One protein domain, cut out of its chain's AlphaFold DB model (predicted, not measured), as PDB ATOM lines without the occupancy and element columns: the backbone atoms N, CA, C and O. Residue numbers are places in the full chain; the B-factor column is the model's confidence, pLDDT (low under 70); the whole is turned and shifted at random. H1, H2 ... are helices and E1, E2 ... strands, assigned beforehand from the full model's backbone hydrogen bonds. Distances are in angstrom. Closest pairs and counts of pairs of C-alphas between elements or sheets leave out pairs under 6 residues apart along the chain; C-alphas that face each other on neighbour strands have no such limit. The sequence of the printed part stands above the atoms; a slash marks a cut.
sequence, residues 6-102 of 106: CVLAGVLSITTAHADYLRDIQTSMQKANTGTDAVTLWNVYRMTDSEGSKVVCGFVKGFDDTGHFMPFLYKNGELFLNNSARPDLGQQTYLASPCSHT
ATOM      1  N   CYS A   6      24.702   4.091  -9.609       48.59
ATOM      2  CA  CYS A   6      24.018   2.793  -9.715       48.59
ATOM      3  C   CYS A   6      24.278   2.040 -11.031       48.59
ATOM      4  O   CYS A   6      23.995   0.849 -11.107       48.59
ATOM      5  N   VAL A   7      24.820   2.696 -12.062       50.16
ATOM      6  CA  VAL A   7      24.990   2.064 -13.386       50.16
ATOM      7  C   VAL A   7      26.250   1.191 -13.447       50.16
ATOM      8  O   VAL A   7      26.207   0.118 -14.040       50.16
ATOM      9  N   LEU A   8      27.346   1.572 -12.775       43.56
ATOM     10  CA  LEU A   8      28.578   0.767 -12.781       43.56
ATOM     11  C   LEU A   8      28.439  -0.543 -11.995       43.56
ATOM     12  O   LEU A   8      28.949  -1.570 -12.439       43.56
ATOM     13  N   ALA A   9      27.727  -0.530 -10.864       48.38
ATOM     14  CA  ALA A   9      27.524  -1.734 -10.059       48.38
ATOM     15  C   ALA A   9      26.725  -2.800 -10.827       48.38
ATOM     16  O   ALA A   9      27.102  -3.964 -10.811       48.38
ATOM     17  N   GLY A  10      25.683  -2.408 -11.571       43.72
ATOM     18  CA  GLY A  10      24.894  -3.344 -12.379       43.72
ATOM     19  C   GLY A  10      25.712  -4.041 -13.471       43.72
ATOM     20  O   GLY A  10      25.569  -5.243 -13.664       43.72
ATOM     21  N   VAL A  11      26.616  -3.318 -14.142       40.34
ATOM     22  CA  VAL A  11      27.477  -3.893 -15.191       40.34
ATOM     23  C   VAL A  11      28.520  -4.849 -14.596       40.34
ATOM     24  O   VAL A  11      28.720  -5.931 -15.139       40.34
ATOM     25  N   LEU A  12      29.120  -4.505 -13.449       39.94
ATOM     26  CA  LEU A  12      30.065  -5.372 -12.724       39.94
ATOM     27  C   LEU A  12      29.403  -6.643 -12.158       39.94
ATOM     28  O   LEU A  12      30.003  -7.717 -12.170       39.94
ATOM     29  N   SER A  13      28.152  -6.560 -11.700       49.66
ATOM     30  CA  SER A  13      27.399  -7.729 -11.215       49.66
ATOM     31  C   SER A  13      27.022  -8.695 -12.342       49.66
ATOM     32  O   SER A  13      26.988  -9.908 -12.150       49.66
ATOM     33  N   ILE A  14      26.739  -8.172 -13.538       50.12
ATOM     34  CA  ILE A  14      26.402  -9.007 -14.695       50.12
ATOM     35  C   ILE A  14      27.654  -9.724 -15.208       50.12
ATOM     36  O   ILE A  14      27.561 -10.899 -15.560       50.12
ATOM     37  N   THR A  15      28.820  -9.071 -15.224       52.28
ATOM     38  CA  THR A  15      30.071  -9.702 -15.677       52.28
ATOM     39  C   THR A  15      30.601 -10.742 -14.694       52.28
ATOM     40  O   THR A  15      31.092 -11.775 -15.136       52.28
ATOM     41  N   THR A  16      30.447 -10.533 -13.384       55.91
ATOM     42  CA  THR A  16      30.849 -11.509 -12.349       55.91
ATOM     43  C   THR A  16      29.993 -12.772 -12.389       55.91
ATOM     44  O   THR A  16      30.534 -13.861 -12.553       55.91
ATOM     45  N   ALA A  17      28.662 -12.642 -12.435       58.75
ATOM     46  CA  ALA A  17      27.773 -13.792 -12.629       58.75
ATOM     47  C   ALA A  17      27.998 -14.502 -13.984       58.75
ATOM     48  O   ALA A  17      27.697 -15.688 -14.132       58.75
ATOM     49  N   HIS A  18      28.521 -13.788 -14.992       60.31
ATOM     50  CA  HIS A  18      28.975 -14.389 -16.247       60.31
ATOM     51  C   HIS A  18      30.372 -15.053 -16.154       60.31
ATOM     52  O   HIS A  18      30.680 -15.956 -16.921       60.31
ATOM     53  N   ALA A  19      31.243 -14.660 -15.239       62.62
ATOM     54  CA  ALA A  19      32.508 -15.367 -15.049       62.62
ATOM     55  C   ALA A  19      32.291 -16.661 -14.248       62.62
ATOM     56  O   ALA A  19      32.822 -17.713 -14.610       62.62
ATOM     57  N   ASP A  20      31.445 -16.596 -13.218       73.12
ATOM     58  CA  ASP A  20      31.224 -17.699 -12.280       73.12
ATOM     59  C   ASP A  20      30.566 -18.910 -12.958       73.12
ATOM     60  O   ASP A  20      31.045 -20.032 -12.820       73.12
ATOM     61  N   TYR A  21      29.550 -18.701 -13.806       75.69
ATOM     62  CA  TYR A  21      28.885 -19.830 -14.479       75.69
ATOM     63  C   TYR A  21      29.787 -20.570 -15.483       75.69
ATOM     64  O   TYR A  21      29.697 -21.790 -15.596       75.69
ATOM     65  N   LEU A  22      30.642 -19.862 -16.238       78.69
ATOM     66  CA  LEU A  22      31.565 -20.514 -17.179       78.69
ATOM     67  C   LEU A  22      32.609 -21.316 -16.419       78.69
ATOM     68  O   LEU A  22      32.970 -22.409 -16.847       78.69
ATOM     69  N   ARG A  23      33.053 -20.789 -15.276       84.00
ATOM     70  CA  ARG A  23      33.973 -21.476 -14.380       84.00
ATOM     71  C   ARG A  23      33.356 -22.749 -13.804       84.00
ATOM     72  O   ARG A  23      34.042 -23.768 -13.757       84.00
ATOM     73  N   ASP A  24      32.081 -22.730 -13.426       87.06
ATOM     74  CA  ASP A  24      31.380 -23.922 -12.934       87.06
ATOM     75  C   ASP A  24      31.234 -24.994 -14.021       87.06
ATOM     76  O   ASP A  24      31.489 -26.176 -13.768       87.06
ATOM     77  N   ILE A  25      30.906 -24.587 -15.252       88.12
ATOM     78  CA  ILE A  25      30.849 -25.496 -16.404       88.12
ATOM     79  C   ILE A  25      32.235 -26.086 -16.674       88.12
ATOM     80  O   ILE A  25      32.367 -27.302 -16.773       88.12
ATOM     81  N   GLN A  26      33.280 -25.254 -16.740       85.12
ATOM     82  CA  GLN A  26      34.657 -25.719 -16.932       85.12
ATOM     83  C   GLN A  26      35.087 -26.692 -15.834       85.12
ATOM     84  O   GLN A  26      35.660 -27.736 -16.132       85.12
ATOM     85  N   THR A  27      34.768 -26.389 -14.576       86.38
ATOM     86  CA  THR A  27      35.091 -27.251 -13.434       86.38
ATOM     87  C   THR A  27      34.362 -28.591 -13.531       86.38
ATOM     88  O   THR A  27      34.961 -29.642 -13.313       86.38
ATOM     89  N   SER A  28      33.075 -28.576 -13.882       88.44
ATOM     90  CA  SER A  28      32.269 -29.793 -14.039       88.44
ATOM     91  C   SER A  28      32.767 -30.652 -15.203       88.44
ATOM     92  O   SER A  28      32.884 -31.866 -15.070       88.44
ATOM     93  N   MET A  29      33.153 -30.015 -16.308       86.88
ATOM     94  CA  MET A  29      33.768 -30.672 -17.462       86.88
ATOM     95  C   MET A  29      35.102 -31.318 -17.115       86.88
ATOM     96  O   MET A  29      35.320 -32.478 -17.440       86.88
ATOM     97  N   GLN A  30      35.984 -30.599 -16.419       82.44
ATOM     98  CA  GLN A  30      37.272 -31.137 -15.981       82.44
ATOM     99  C   GLN A  30      37.104 -32.337 -15.048       82.44
ATOM    100  O   GLN A  30      37.857 -33.294 -15.159       82.44
ATOM    101  N   LYS A  31      36.104 -32.314 -14.158       83.38
ATOM    102  CA  LYS A  31      35.791 -33.456 -13.284       83.38
ATOM    103  C   LYS A  31      35.281 -34.672 -14.056       83.38
ATOM    104  O   LYS A  31      35.585 -35.794 -13.673       83.38
ATOM    105  N   ALA A  32      34.486 -34.453 -15.101       80.81
ATOM    106  CA  ALA A  32      33.951 -35.527 -15.934       80.81
ATOM    107  C   ALA A  32      34.972 -36.054 -16.961       80.81
ATOM    108  O   ALA A  32      34.812 -37.167 -17.467       80.81
ATOM    109  N   ASN A  33      36.008 -35.272 -17.278       79.44
ATOM    110  CA  ASN A  33      37.066 -35.678 -18.190       79.44
ATOM    111  C   ASN A  33      37.978 -36.718 -17.526       79.44
ATOM    112  O   ASN A  33      38.700 -36.419 -16.580       79.44
ATOM    113  N   THR A  34      37.959 -37.942 -18.048       72.75
ATOM    114  CA  THR A  34      38.848 -39.025 -17.605       72.75
ATOM    115  C   THR A  34      40.128 -39.119 -18.445       72.75
ATOM    116  O   THR A  34      40.951 -39.992 -18.183       72.75
ATOM    117  N   GLY A  35      40.275 -38.274 -19.471       68.19
ATOM    118  CA  GLY A  35      41.465 -38.176 -20.317       68.19
ATOM    119  C   GLY A  35      42.515 -37.201 -19.774       68.19
ATOM    120  O   GLY A  35      42.298 -36.501 -18.786       68.19
ATOM    121  N   THR A  36      43.674 -37.153 -20.434       61.66
ATOM    122  CA  THR A  36      44.798 -36.266 -20.074       61.66
ATOM    123  C   THR A  36      44.774 -34.917 -20.788       61.66
ATOM    124  O   THR A  36      45.508 -34.008 -20.398       61.66
ATOM    125  N   ASP A  37      43.944 -34.776 -21.820       68.69
ATOM    126  CA  ASP A  37      43.922 -33.590 -22.667       68.69
ATOM    127  C   ASP A  37      43.071 -32.464 -22.078       68.69
ATOM    128  O   ASP A  37      42.077 -32.671 -21.374       68.69
ATOM    129  N   ALA A  38      43.469 -31.230 -22.385       75.19
ATOM    130  CA  ALA A  38      42.722 -30.049 -21.993       75.19
ATOM    131  C   ALA A  38      41.379 -29.995 -22.738       75.19
ATOM    132  O   ALA A  38      41.331 -29.958 -23.970       75.19
ATOM    133  N   VAL A  39      40.281 -29.923 -21.984       81.38
ATOM    134  CA  VAL A  39      38.948 -29.740 -22.564       81.38
ATOM    135  C   VAL A  39      38.777 -28.324 -23.104       81.38
ATOM    136  O   VAL A  39      39.107 -27.341 -22.439       81.38
ATOM    137  N   THR A  40      38.217 -28.211 -24.306       84.56
ATOM    138  CA  THR A  40      37.889 -26.921 -24.924       84.56
ATOM    139  C   THR A  40      36.382 -26.783 -25.058       84.56
ATOM    140  O   THR A  40      35.747 -27.598 -25.725       84.56
ATOM    141  N   LEU A  41      35.816 -25.745 -24.439       87.06
ATOM    142  CA  LEU A  41      34.414 -25.363 -24.615       87.06
ATOM    143  C   LEU A  41      34.248 -24.535 -25.888       87.06
ATOM    144  O   LEU A  41      35.039 -23.631 -26.155       87.06
ATOM    145  N   TRP A  42      33.191 -24.810 -26.642       86.19
ATOM    146  CA  TRP A  42      32.912 -24.173 -27.920       86.19
ATOM    147  C   TRP A  42      31.423 -23.872 -28.078       86.19
ATOM    148  O   TRP A  42      30.590 -24.669 -27.649       86.19
ATOM    149  N   ASN A  43      31.095 -22.732 -28.705       86.56
ATOM    150  CA  ASN A  43      29.720 -22.310 -29.005       86.56
ATOM    151  C   ASN A  43      28.764 -22.525 -27.813       86.56
ATOM    152  O   ASN A  43      27.833 -23.320 -27.874       86.56
ATOM    153  N   VAL A  44      29.046 -21.854 -26.692       88.00
ATOM    154  CA  VAL A  44      28.265 -21.988 -25.456       88.00
ATOM    155  C   VAL A  44      27.045 -21.066 -25.507       88.00
ATOM    156  O   VAL A  44      27.181 -19.847 -25.606       88.00
ATOM    157  N   TYR A  45      25.853 -21.646 -25.403       87.00
ATOM    158  CA  TYR A  45      24.565 -20.963 -25.481       87.00
ATOM    159  C   TYR A  45      23.797 -21.089 -24.171       87.00
ATOM    160  O   TYR A  45      23.746 -22.151 -23.562       87.00
ATOM    161  N   ARG A  46      23.132 -20.012 -23.758       88.56
ATOM    162  CA  ARG A  46      22.206 -20.017 -22.621       88.56
ATOM    163  C   ARG A  46      20.782 -20.032 -23.141       88.56
ATOM    164  O   ARG A  46      20.440 -19.213 -23.990       88.56
ATOM    165  N   MET A  47      19.965 -20.930 -22.613       87.50
ATOM    166  CA  MET A  47      18.588 -21.119 -23.051       87.50
ATOM    167  C   MET A  47      17.670 -21.361 -21.852       87.50
ATOM    168  O   MET A  47      18.123 -21.532 -20.718       87.50
ATOM    169  N   THR A  48      16.372 -21.392 -22.124       87.38
ATOM    170  CA  THR A  48      15.343 -21.801 -21.170       87.38
ATOM    171  C   THR A  48      14.670 -23.046 -21.729       87.38
ATOM    172  O   THR A  48      14.318 -23.062 -22.908       87.38
ATOM    173  N   ASP A  49      14.535 -24.094 -20.920       84.12
ATOM    174  CA  ASP A  49      13.808 -25.295 -21.331       84.12
ATOM    175  C   ASP A  49      12.285 -25.115 -21.258       84.12
ATOM    176  O   ASP A  49      11.772 -24.081 -20.823       84.12
ATOM    177  N   SER A  50      11.547 -26.128 -21.714       80.25
ATOM    178  CA  SER A  50      10.080 -26.125 -21.723       80.25
ATOM    179  C   SER A  50       9.456 -26.030 -20.327       80.25
ATOM    180  O   SER A  50       8.286 -25.677 -20.214       80.25
ATOM    181  N   GLU A  51      10.216 -26.333 -19.274       85.81
ATOM    182  CA  GLU A  51       9.792 -26.249 -17.873       85.81
ATOM    183  C   GLU A  51      10.104 -24.872 -17.257       85.81
ATOM    184  O   GLU A  51       9.782 -24.619 -16.098       85.81
ATOM    185  N   GLY A  52      10.735 -23.964 -18.013       85.12
ATOM    186  CA  GLY A  52      11.158 -22.651 -17.528       85.12
ATOM    187  C   GLY A  52      12.517 -22.653 -16.819       85.12
ATOM    188  O   GLY A  52      12.935 -21.612 -16.302       85.12
ATOM    189  N   SER A  53      13.235 -23.779 -16.800       87.69
ATOM    190  CA  SER A  53      14.558 -23.874 -16.180       87.69
ATOM    191  C   SER A  53      15.631 -23.290 -17.093       87.69
ATOM    192  O   SER A  53      15.641 -23.510 -18.304       87.69
ATOM    193  N   LYS A  54      16.586 -22.563 -16.504       88.31
ATOM    194  CA  LYS A  54      17.763 -22.071 -17.230       88.31
ATOM    195  C   LYS A  54      18.716 -23.228 -17.493       88.31
ATOM    196  O   LYS A  54      19.147 -23.900 -16.558       88.31
ATOM    197  N   VAL A  55      19.084 -23.403 -18.753       91.00
ATOM    198  CA  VAL A  55      20.033 -24.423 -19.196       91.00
ATOM    199  C   VAL A  55      21.147 -23.782 -20.009       91.00
ATOM    200  O   VAL A  55      20.964 -22.733 -20.634       91.00
ATOM    201  N   VAL A  56      22.317 -24.408 -20.003       91.56
ATOM    202  CA  VAL A  56      23.434 -24.017 -20.863       91.56
ATOM    203  C   VAL A  56      23.770 -25.182 -21.773       91.56
ATOM    204  O   VAL A  56      23.980 -26.293 -21.301       91.56
ATOM    205  N   CYS A  57      23.817 -24.922 -23.071       90.88
ATOM    206  CA  CYS A  57      24.233 -25.884 -24.076       90.88
ATOM    207  C   CYS A  57      25.578 -25.462 -24.654       90.88
ATOM    208  O   CYS A  57      25.956 -24.292 -24.598       90.88
ATOM    209  N   GLY A  58      26.263 -26.387 -25.292       91.00
ATOM    210  CA  GLY A  58      27.394 -26.064 -26.140       91.00
ATOM    211  C   GLY A  58      28.086 -27.329 -26.577       91.00
ATOM    212  O   GLY A  58      27.518 -28.419 -26.510       91.00
ATOM    213  N   PHE A  59      29.335 -27.177 -26.985       88.56
ATOM    214  CA  PHE A  59      30.155 -28.290 -27.414       88.56
ATOM    215  C   PHE A  59      31.446 -28.333 -26.619       88.56
ATOM    216  O   PHE A  59      31.977 -27.302 -26.202       88.56
ATOM    217  N   VAL A  60      31.949 -29.539 -26.414       86.38
ATOM    218  CA  VAL A  60      33.225 -29.781 -25.767       86.38
ATOM    219  C   VAL A  60      34.085 -30.682 -26.636       86.38
ATOM    220  O   VAL A  60      33.606 -31.656 -27.209       86.38
ATOM    221  N   LYS A  61      35.364 -30.345 -26.737       84.00
ATOM    222  CA  LYS A  61      36.388 -31.172 -27.377       84.00
ATOM    223  C   LYS A  61      37.382 -31.660 -26.325       84.00
ATOM    224  O   LYS A  61      37.653 -30.927 -25.376       84.00
ATOM    225  N   GLY A  62      37.921 -32.866 -26.513       77.12
ATOM    226  CA  GLY A  62      38.932 -33.469 -25.631       77.12
ATOM    227  C   GLY A  62      38.396 -34.505 -24.636       77.12
ATOM    228  O   GLY A  62      39.129 -34.916 -23.748       77.12
ATOM    229  N   PHE A  63      37.130 -34.919 -24.764       74.88
ATOM    230  CA  PHE A  63      36.564 -36.049 -24.007       74.88
ATOM    231  C   PHE A  63      36.836 -37.416 -24.651       74.88
ATOM    232  O   PHE A  63      36.659 -38.448 -24.005       74.88
ATOM    233  N   ASP A  64      37.231 -37.415 -25.921       67.75
ATOM    234  CA  ASP A  64      37.681 -38.584 -26.657       67.75
ATOM    235  C   ASP A  64      38.825 -38.196 -27.608       67.75
ATOM    236  O   ASP A  64      39.020 -37.021 -27.943       67.75
ATOM    237  N   ASP A  65      39.567 -39.206 -28.056       67.19
ATOM    238  CA  ASP A  65      40.706 -39.043 -28.966       67.19
ATOM    239  C   ASP A  65      40.262 -38.836 -30.425       67.19
ATOM    240  O   ASP A  65      41.085 -38.753 -31.337       67.19
ATOM    241  N   THR A  66      38.950 -38.767 -30.682       68.62
ATOM    242  CA  THR A  66      38.411 -38.644 -32.044       68.62
ATOM    243  C   THR A  66      38.484 -37.211 -32.563       68.62
ATOM    244  O   THR A  66      38.316 -36.961 -33.754       68.62
ATOM    245  N   GLY A  67      38.754 -36.249 -31.675       69.75
ATOM    246  CA  GLY A  67      38.853 -34.834 -32.018       69.75
ATOM    247  C   GLY A  67      37.511 -34.188 -32.371       69.75
ATOM    248  O   GLY A  67      37.508 -33.010 -32.757       69.75
ATOM    249  N   HIS A  68      36.408 -34.926 -32.220       78.75
ATOM    250  CA  HIS A  68      35.050 -34.460 -32.440       78.75
ATOM    251  C   HIS A  68      34.573 -33.537 -31.315       78.75
ATOM    252  O   HIS A  68      35.030 -33.586 -30.171       78.75
ATOM    253  N   PHE A  69      33.626 -32.674 -31.668       82.94
ATOM    254  CA  PHE A  69      32.903 -31.845 -30.719       82.94
ATOM    255  C   PHE A  69      31.715 -32.630 -30.168       82.94
ATOM    256  O   PHE A  69      30.782 -32.968 -30.892       82.94
ATOM    257  N   MET A  70      31.742 -32.905 -28.871       86.50
ATOM    258  CA  MET A  70      30.647 -33.559 -28.175       86.50
ATOM    259  C   MET A  70      29.676 -32.507 -27.624       86.50
ATOM    260  O   MET A  70      30.106 -31.604 -26.902       86.50
ATOM    261  N   PRO A  71      28.374 -32.592 -27.927       89.44
ATOM    262  CA  PRO A  71      27.382 -31.702 -27.340       89.44
ATOM    263  C   PRO A  71      27.233 -31.930 -25.832       89.44
ATOM    264  O   PRO A  71      27.296 -33.070 -25.358       89.44
ATOM    265  N   PHE A  72      26.949 -30.860 -25.091       90.69
ATOM    266  CA  PHE A  72      26.637 -30.936 -23.668       90.69
ATOM    267  C   PHE A  72      25.411 -30.114 -23.275       90.69
ATOM    268  O   PHE A  72      25.046 -29.137 -23.930       90.69
ATOM    269  N   LEU A  73      24.829 -30.507 -22.147       93.19
ATOM    270  CA  LEU A  73      23.823 -29.781 -21.386       93.19
ATOM    271  C   LEU A  73      24.369 -29.554 -19.973       93.19
ATOM    272  O   LEU A  73      24.822 -30.489 -19.322       93.19
ATOM    273  N   TYR A  74      24.269 -28.329 -19.474       92.44
ATOM    274  CA  TYR A  74      24.485 -27.995 -18.075       92.44
ATOM    275  C   TYR A  74      23.187 -27.438 -17.484       92.44
ATOM    276  O   TYR A  74      22.680 -26.407 -17.938       92.44
ATOM    277  N   LYS A  75      22.631 -28.136 -16.492       90.38
ATOM    278  CA  LYS A  75      21.355 -27.805 -15.835       90.38
ATOM    279  C   LYS A  75      21.508 -28.047 -14.336       90.38
ATOM    280  O   LYS A  75      22.001 -29.088 -13.932       90.38
ATOM    281  N   ASN A  76      21.094 -27.081 -13.516       88.31
ATOM    282  CA  ASN A  76      21.071 -27.193 -12.048       88.31
ATOM    283  C   ASN A  76      22.400 -27.618 -11.386       88.31
ATOM    284  O   ASN A  76      22.391 -28.295 -10.365       88.31
ATOM    285  N   GLY A  77      23.542 -27.202 -11.939       87.19
ATOM    286  CA  GLY A  77      24.854 -27.576 -11.398       87.19
ATOM    287  C   GLY A  77      25.397 -28.909 -11.919       87.19
ATOM    288  O   GLY A  77      26.511 -29.289 -11.570       87.19
ATOM    289  N   GLU A  78      24.633 -29.607 -12.758       90.31
ATOM    290  CA  GLU A  78      24.979 -30.919 -13.292       90.31
ATOM    291  C   GLU A  78      25.293 -30.845 -14.786       90.31
ATOM    292  O   GLU A  78      24.678 -30.085 -15.541       90.31
ATOM    293  N   LEU A  79      26.269 -31.655 -15.199       91.00
ATOM    294  CA  LEU A  79      26.711 -31.802 -16.578       91.00
ATOM    295  C   LEU A  79      26.167 -33.108 -17.164       91.00
ATOM    296  O   LEU A  79      26.392 -34.179 -16.607       91.00
ATOM    297  N   PHE A  80      25.541 -33.010 -18.331       92.12
ATOM    298  CA  PHE A  80      25.034 -34.131 -19.115       92.12
ATOM    299  C   PHE A  80      25.653 -34.092 -20.514       92.12
ATOM    300  O   PHE A  80      25.730 -33.028 -21.135       92.12
ATOM    301  N   LEU A  81      26.091 -35.243 -21.019       88.62
ATOM    302  CA  LEU A  81      26.811 -35.350 -22.290       88.62
ATOM    303  C   LEU A  81      26.024 -36.188 -23.297       88.62
ATOM    304  O   LEU A  81      25.439 -37.208 -22.938       88.62
ATOM    305  N   ASN A  82      26.042 -35.770 -24.564       88.38
ATOM    306  CA  ASN A  82      25.512 -36.578 -25.660       88.38
ATOM    307  C   ASN A  82      26.578 -37.567 -26.141       88.38
ATOM    308  O   ASN A  82      27.249 -37.332 -27.148       88.38
ATOM    309  N   ASN A  83      26.756 -38.649 -25.391       83.56
ATOM    310  CA  ASN A  83      27.681 -39.718 -25.724       83.56
ATOM    311  C   ASN A  83      26.953 -41.062 -25.727       83.56
ATOM    312  O   ASN A  83      26.810 -41.715 -24.694       83.56
ATOM    313  N   SER A  84      26.555 -41.517 -26.915       78.88
ATOM    314  CA  SER A  84      25.885 -42.811 -27.085       78.88
ATOM    315  C   SER A  84      26.711 -44.003 -26.583       78.88
ATOM    316  O   SER A  84      26.134 -45.042 -26.277       78.88
ATOM    317  N   ALA A  85      28.041 -43.876 -26.477       80.19
ATOM    318  CA  ALA A  85      28.903 -44.917 -25.918       80.19
ATOM    319  C   ALA A  85      28.969 -44.893 -24.377       80.19
ATOM    320  O   ALA A  85      29.440 -45.858 -23.779       80.19
ATOM    321  N   ARG A  86      28.513 -43.812 -23.726       77.81
ATOM    322  CA  ARG A  86      28.580 -43.581 -22.270       77.81
ATOM    323  C   ARG A  86      27.227 -43.079 -21.730       77.81
ATOM    324  O   ARG A  86      27.108 -41.917 -21.334       77.81
ATOM    325  N   PRO A  87      26.175 -43.922 -21.740       80.31
ATOM    326  CA  PRO A  87      24.817 -43.510 -21.369       80.31
ATOM    327  C   PRO A  87      24.670 -43.080 -19.900       80.31
ATOM    328  O   PRO A  87      23.762 -42.316 -19.573       80.31
ATOM    329  N   ASP A  88      25.574 -43.540 -19.032       84.94
ATOM    330  CA  ASP A  88      25.701 -43.175 -17.619       84.94
ATOM    331  C   ASP A  88      26.014 -41.685 -17.403       84.94
ATOM    332  O   ASP A  88      25.696 -41.140 -16.350       84.94
ATOM    333  N   LEU A  89      26.528 -40.994 -18.425       83.25
ATOM    334  CA  LEU A  89      26.763 -39.545 -18.411       83.25
ATOM    335  C   LEU A  89      25.504 -38.719 -18.731       83.25
ATOM    336  O   LEU A  89      25.590 -37.552 -19.121       83.25
ATOM    337  N   GLY A  90      24.324 -39.320 -18.564       88.19
ATOM    338  CA  GLY A  90      23.049 -38.616 -18.633       88.19
ATOM    339  C   GLY A  90      22.495 -38.416 -20.039       88.19
ATOM    340  O   GLY A  90      21.827 -37.414 -20.305       88.19
ATOM    341  N   GLN A  91      22.722 -39.391 -20.923       90.19
ATOM    342  CA  GLN A  91      22.247 -39.380 -22.309       90.19
ATOM    343  C   GLN A  91      20.738 -39.100 -22.416       90.19
ATOM    344  O   GLN A  91      20.307 -38.320 -23.262       90.19
ATOM    345  N   GLN A  92      19.918 -39.711 -21.553       91.88
ATOM    346  CA  GLN A  92      18.462 -39.509 -21.574       91.88
ATOM    347  C   GLN A  92      18.078 -38.072 -21.209       91.88
ATOM    348  O   GLN A  92      17.257 -37.463 -21.893       91.88
ATOM    349  N   THR A  93      18.713 -37.506 -20.179       91.44
ATOM    350  CA  THR A  93      18.495 -36.116 -19.764       91.44
ATOM    351  C   THR A  93      18.889 -35.145 -20.871       91.44
ATOM    352  O   THR A  93      18.151 -34.203 -21.152       91.44
ATOM    353  N   TYR A  94      20.014 -35.395 -21.550       91.44
ATOM    354  CA  TYR A  94      20.417 -34.597 -22.705       91.44
ATOM    355  C   TYR A  94      19.374 -34.665 -23.829       91.44
ATOM    356  O   TYR A  94      18.939 -33.622 -24.320       91.44
ATOM    357  N   LEU A  95      18.948 -35.872 -24.220       90.94
ATOM    358  CA  LEU A  95      18.006 -36.078 -25.326       90.94
ATOM    359  C   LEU A  95      16.621 -35.476 -25.058       90.94
ATOM    360  O   LEU A  95      15.963 -35.039 -25.995       90.94
ATOM    361  N   ALA A  96      16.190 -35.417 -23.796       90.31
ATOM    362  CA  ALA A  96      14.943 -34.763 -23.399       90.31
ATOM    363  C   ALA A  96      15.050 -33.225 -23.337       90.31
ATOM    364  O   ALA A  96      14.043 -32.537 -23.181       90.31
ATOM    365  N   SER A  97      16.261 -32.672 -23.424       89.69
ATOM    366  CA  SER A  97      16.507 -31.238 -23.288       89.69
ATOM    367  C   SER A  97      16.416 -30.505 -24.630       89.69
ATOM    368  O   SER A  97      16.667 -31.100 -25.684       89.69
ATOM    369  N   PRO A  98      16.180 -29.180 -24.624       87.44
ATOM    370  CA  PRO A  98      16.240 -28.381 -25.846       87.44
ATOM    371  C   PRO A  98      17.650 -28.342 -26.467       87.44
ATOM    372  O   PRO A  98      17.780 -28.019 -27.647       87.44
ATOM    373  N   CYS A  99      18.706 -28.693 -25.714       88.94
ATOM    374  CA  CYS A  99      20.065 -28.792 -26.251       88.94
ATOM    375  C   CYS A  99      20.197 -29.919 -27.286       88.94
ATOM    376  O   CYS A  99      21.056 -29.830 -28.159       88.94
ATOM    377  N   SER A 100      19.334 -30.942 -27.247       88.50
ATOM    378  CA  SER A 100      19.356 -32.063 -28.200       88.50
ATOM    379  C   SER A 100      19.157 -31.645 -29.659       88.50
ATOM    380  O   SER A 100      19.617 -32.338 -30.563       88.50
ATOM    381  N   HIS A 101      18.534 -30.488 -29.889       85.12
ATOM    382  CA  HIS A 101      18.312 -29.922 -31.217       85.12
ATOM    383  C   HIS A 101      19.487 -29.074 -31.722       85.12
ATOM    384  O   HIS A 101      19.439 -28.570 -32.844       85.12
ATOM    385  N   THR A 102      20.540 -28.897 -30.915       77.38
ATOM    386  CA  THR A 102      21.746 -28.185 -31.346       77.38
ATOM    387  C   THR A 102      22.615 -29.099 -32.208       77.38
ATOM    388  O   THR A 102      22.963 -30.216 -31.826       77.38
TER     389      THR A 102
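AT A GLANCE: This is residues 6 to 102 of the 106 residues of an uncharacterized protein of Salmonella enterica (UniProt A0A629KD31). A strongly twisted sheet of four strands has the second part of the long helix H1 packed on one face and the short H2 on the opposite face, with H3 grazing the sheet. Residues 6 to 20 of H1 stick out as a bare arm and make the length. The printed part has 97 residues, in the order H1 E1 E2 E3 E4 H2 H3; its class is mixed, helices and strands. The sheet, E1 E2 E3 E4, is antiparallel throughout, a meander, each strand the antiparallel neighbour of the one before. The whole is compact, with a radius of gyration of the C-alphas of 14.4 A, and only just elongated, spanning 50 by 33 by 18 A.

IN THESE COORDINATES: Find C-alpha 40 at (37.889, -26.921, -24.924); from there E1, residues 40 to 48, runs 23.4 A and bends by 59 degrees at residue 43. E2 is residues 54 to 61, 23.1 A; E3 is 70 to 75, 16.5 A; E4 is 78 to 81. H1, residues 6 to 32, runs 40.1 A from C-alpha 6 at (24.018, 2.793, -9.715). H2 is residues 91 to 95, and H3, residues 98 to 101, ends at C-alpha 101 (18.312, -29.922, -31.217).

HOW THE PARTS SIT: Look at the hairpin E1 and E2: N 42 and O 59 are 2.8 A apart, within hydrogen-bond range. In the hairpin E2 and E3 see N 60 and O 70, 2.8 A, and in E3 and E4 N 80 and O 73, 2.8 A. H1 is on the sheet; its closest C-alphas to E4 are Ser 28 and Leu 79, 6.4 A. H2 is on the opposite face, at a height over the sheet of 7.8 A; the C-alphas of Tyr 94 and Phe 80 in E4 are 5.9 A apart, the closest of the two. H3 only grazes the sheet with residues 98 to 100. H2 has its O i to N i+4 pair within range, H1 20 of 23, and H3 is too short for one.

THE WHOLE: The C-alphas of Cys 6 and Ala 85 are farthest apart, 50.6 A. The printed part has no cut and no long link. Confidence is under 70 in residues 6 to 19, 35 to 37 and 64 to 67.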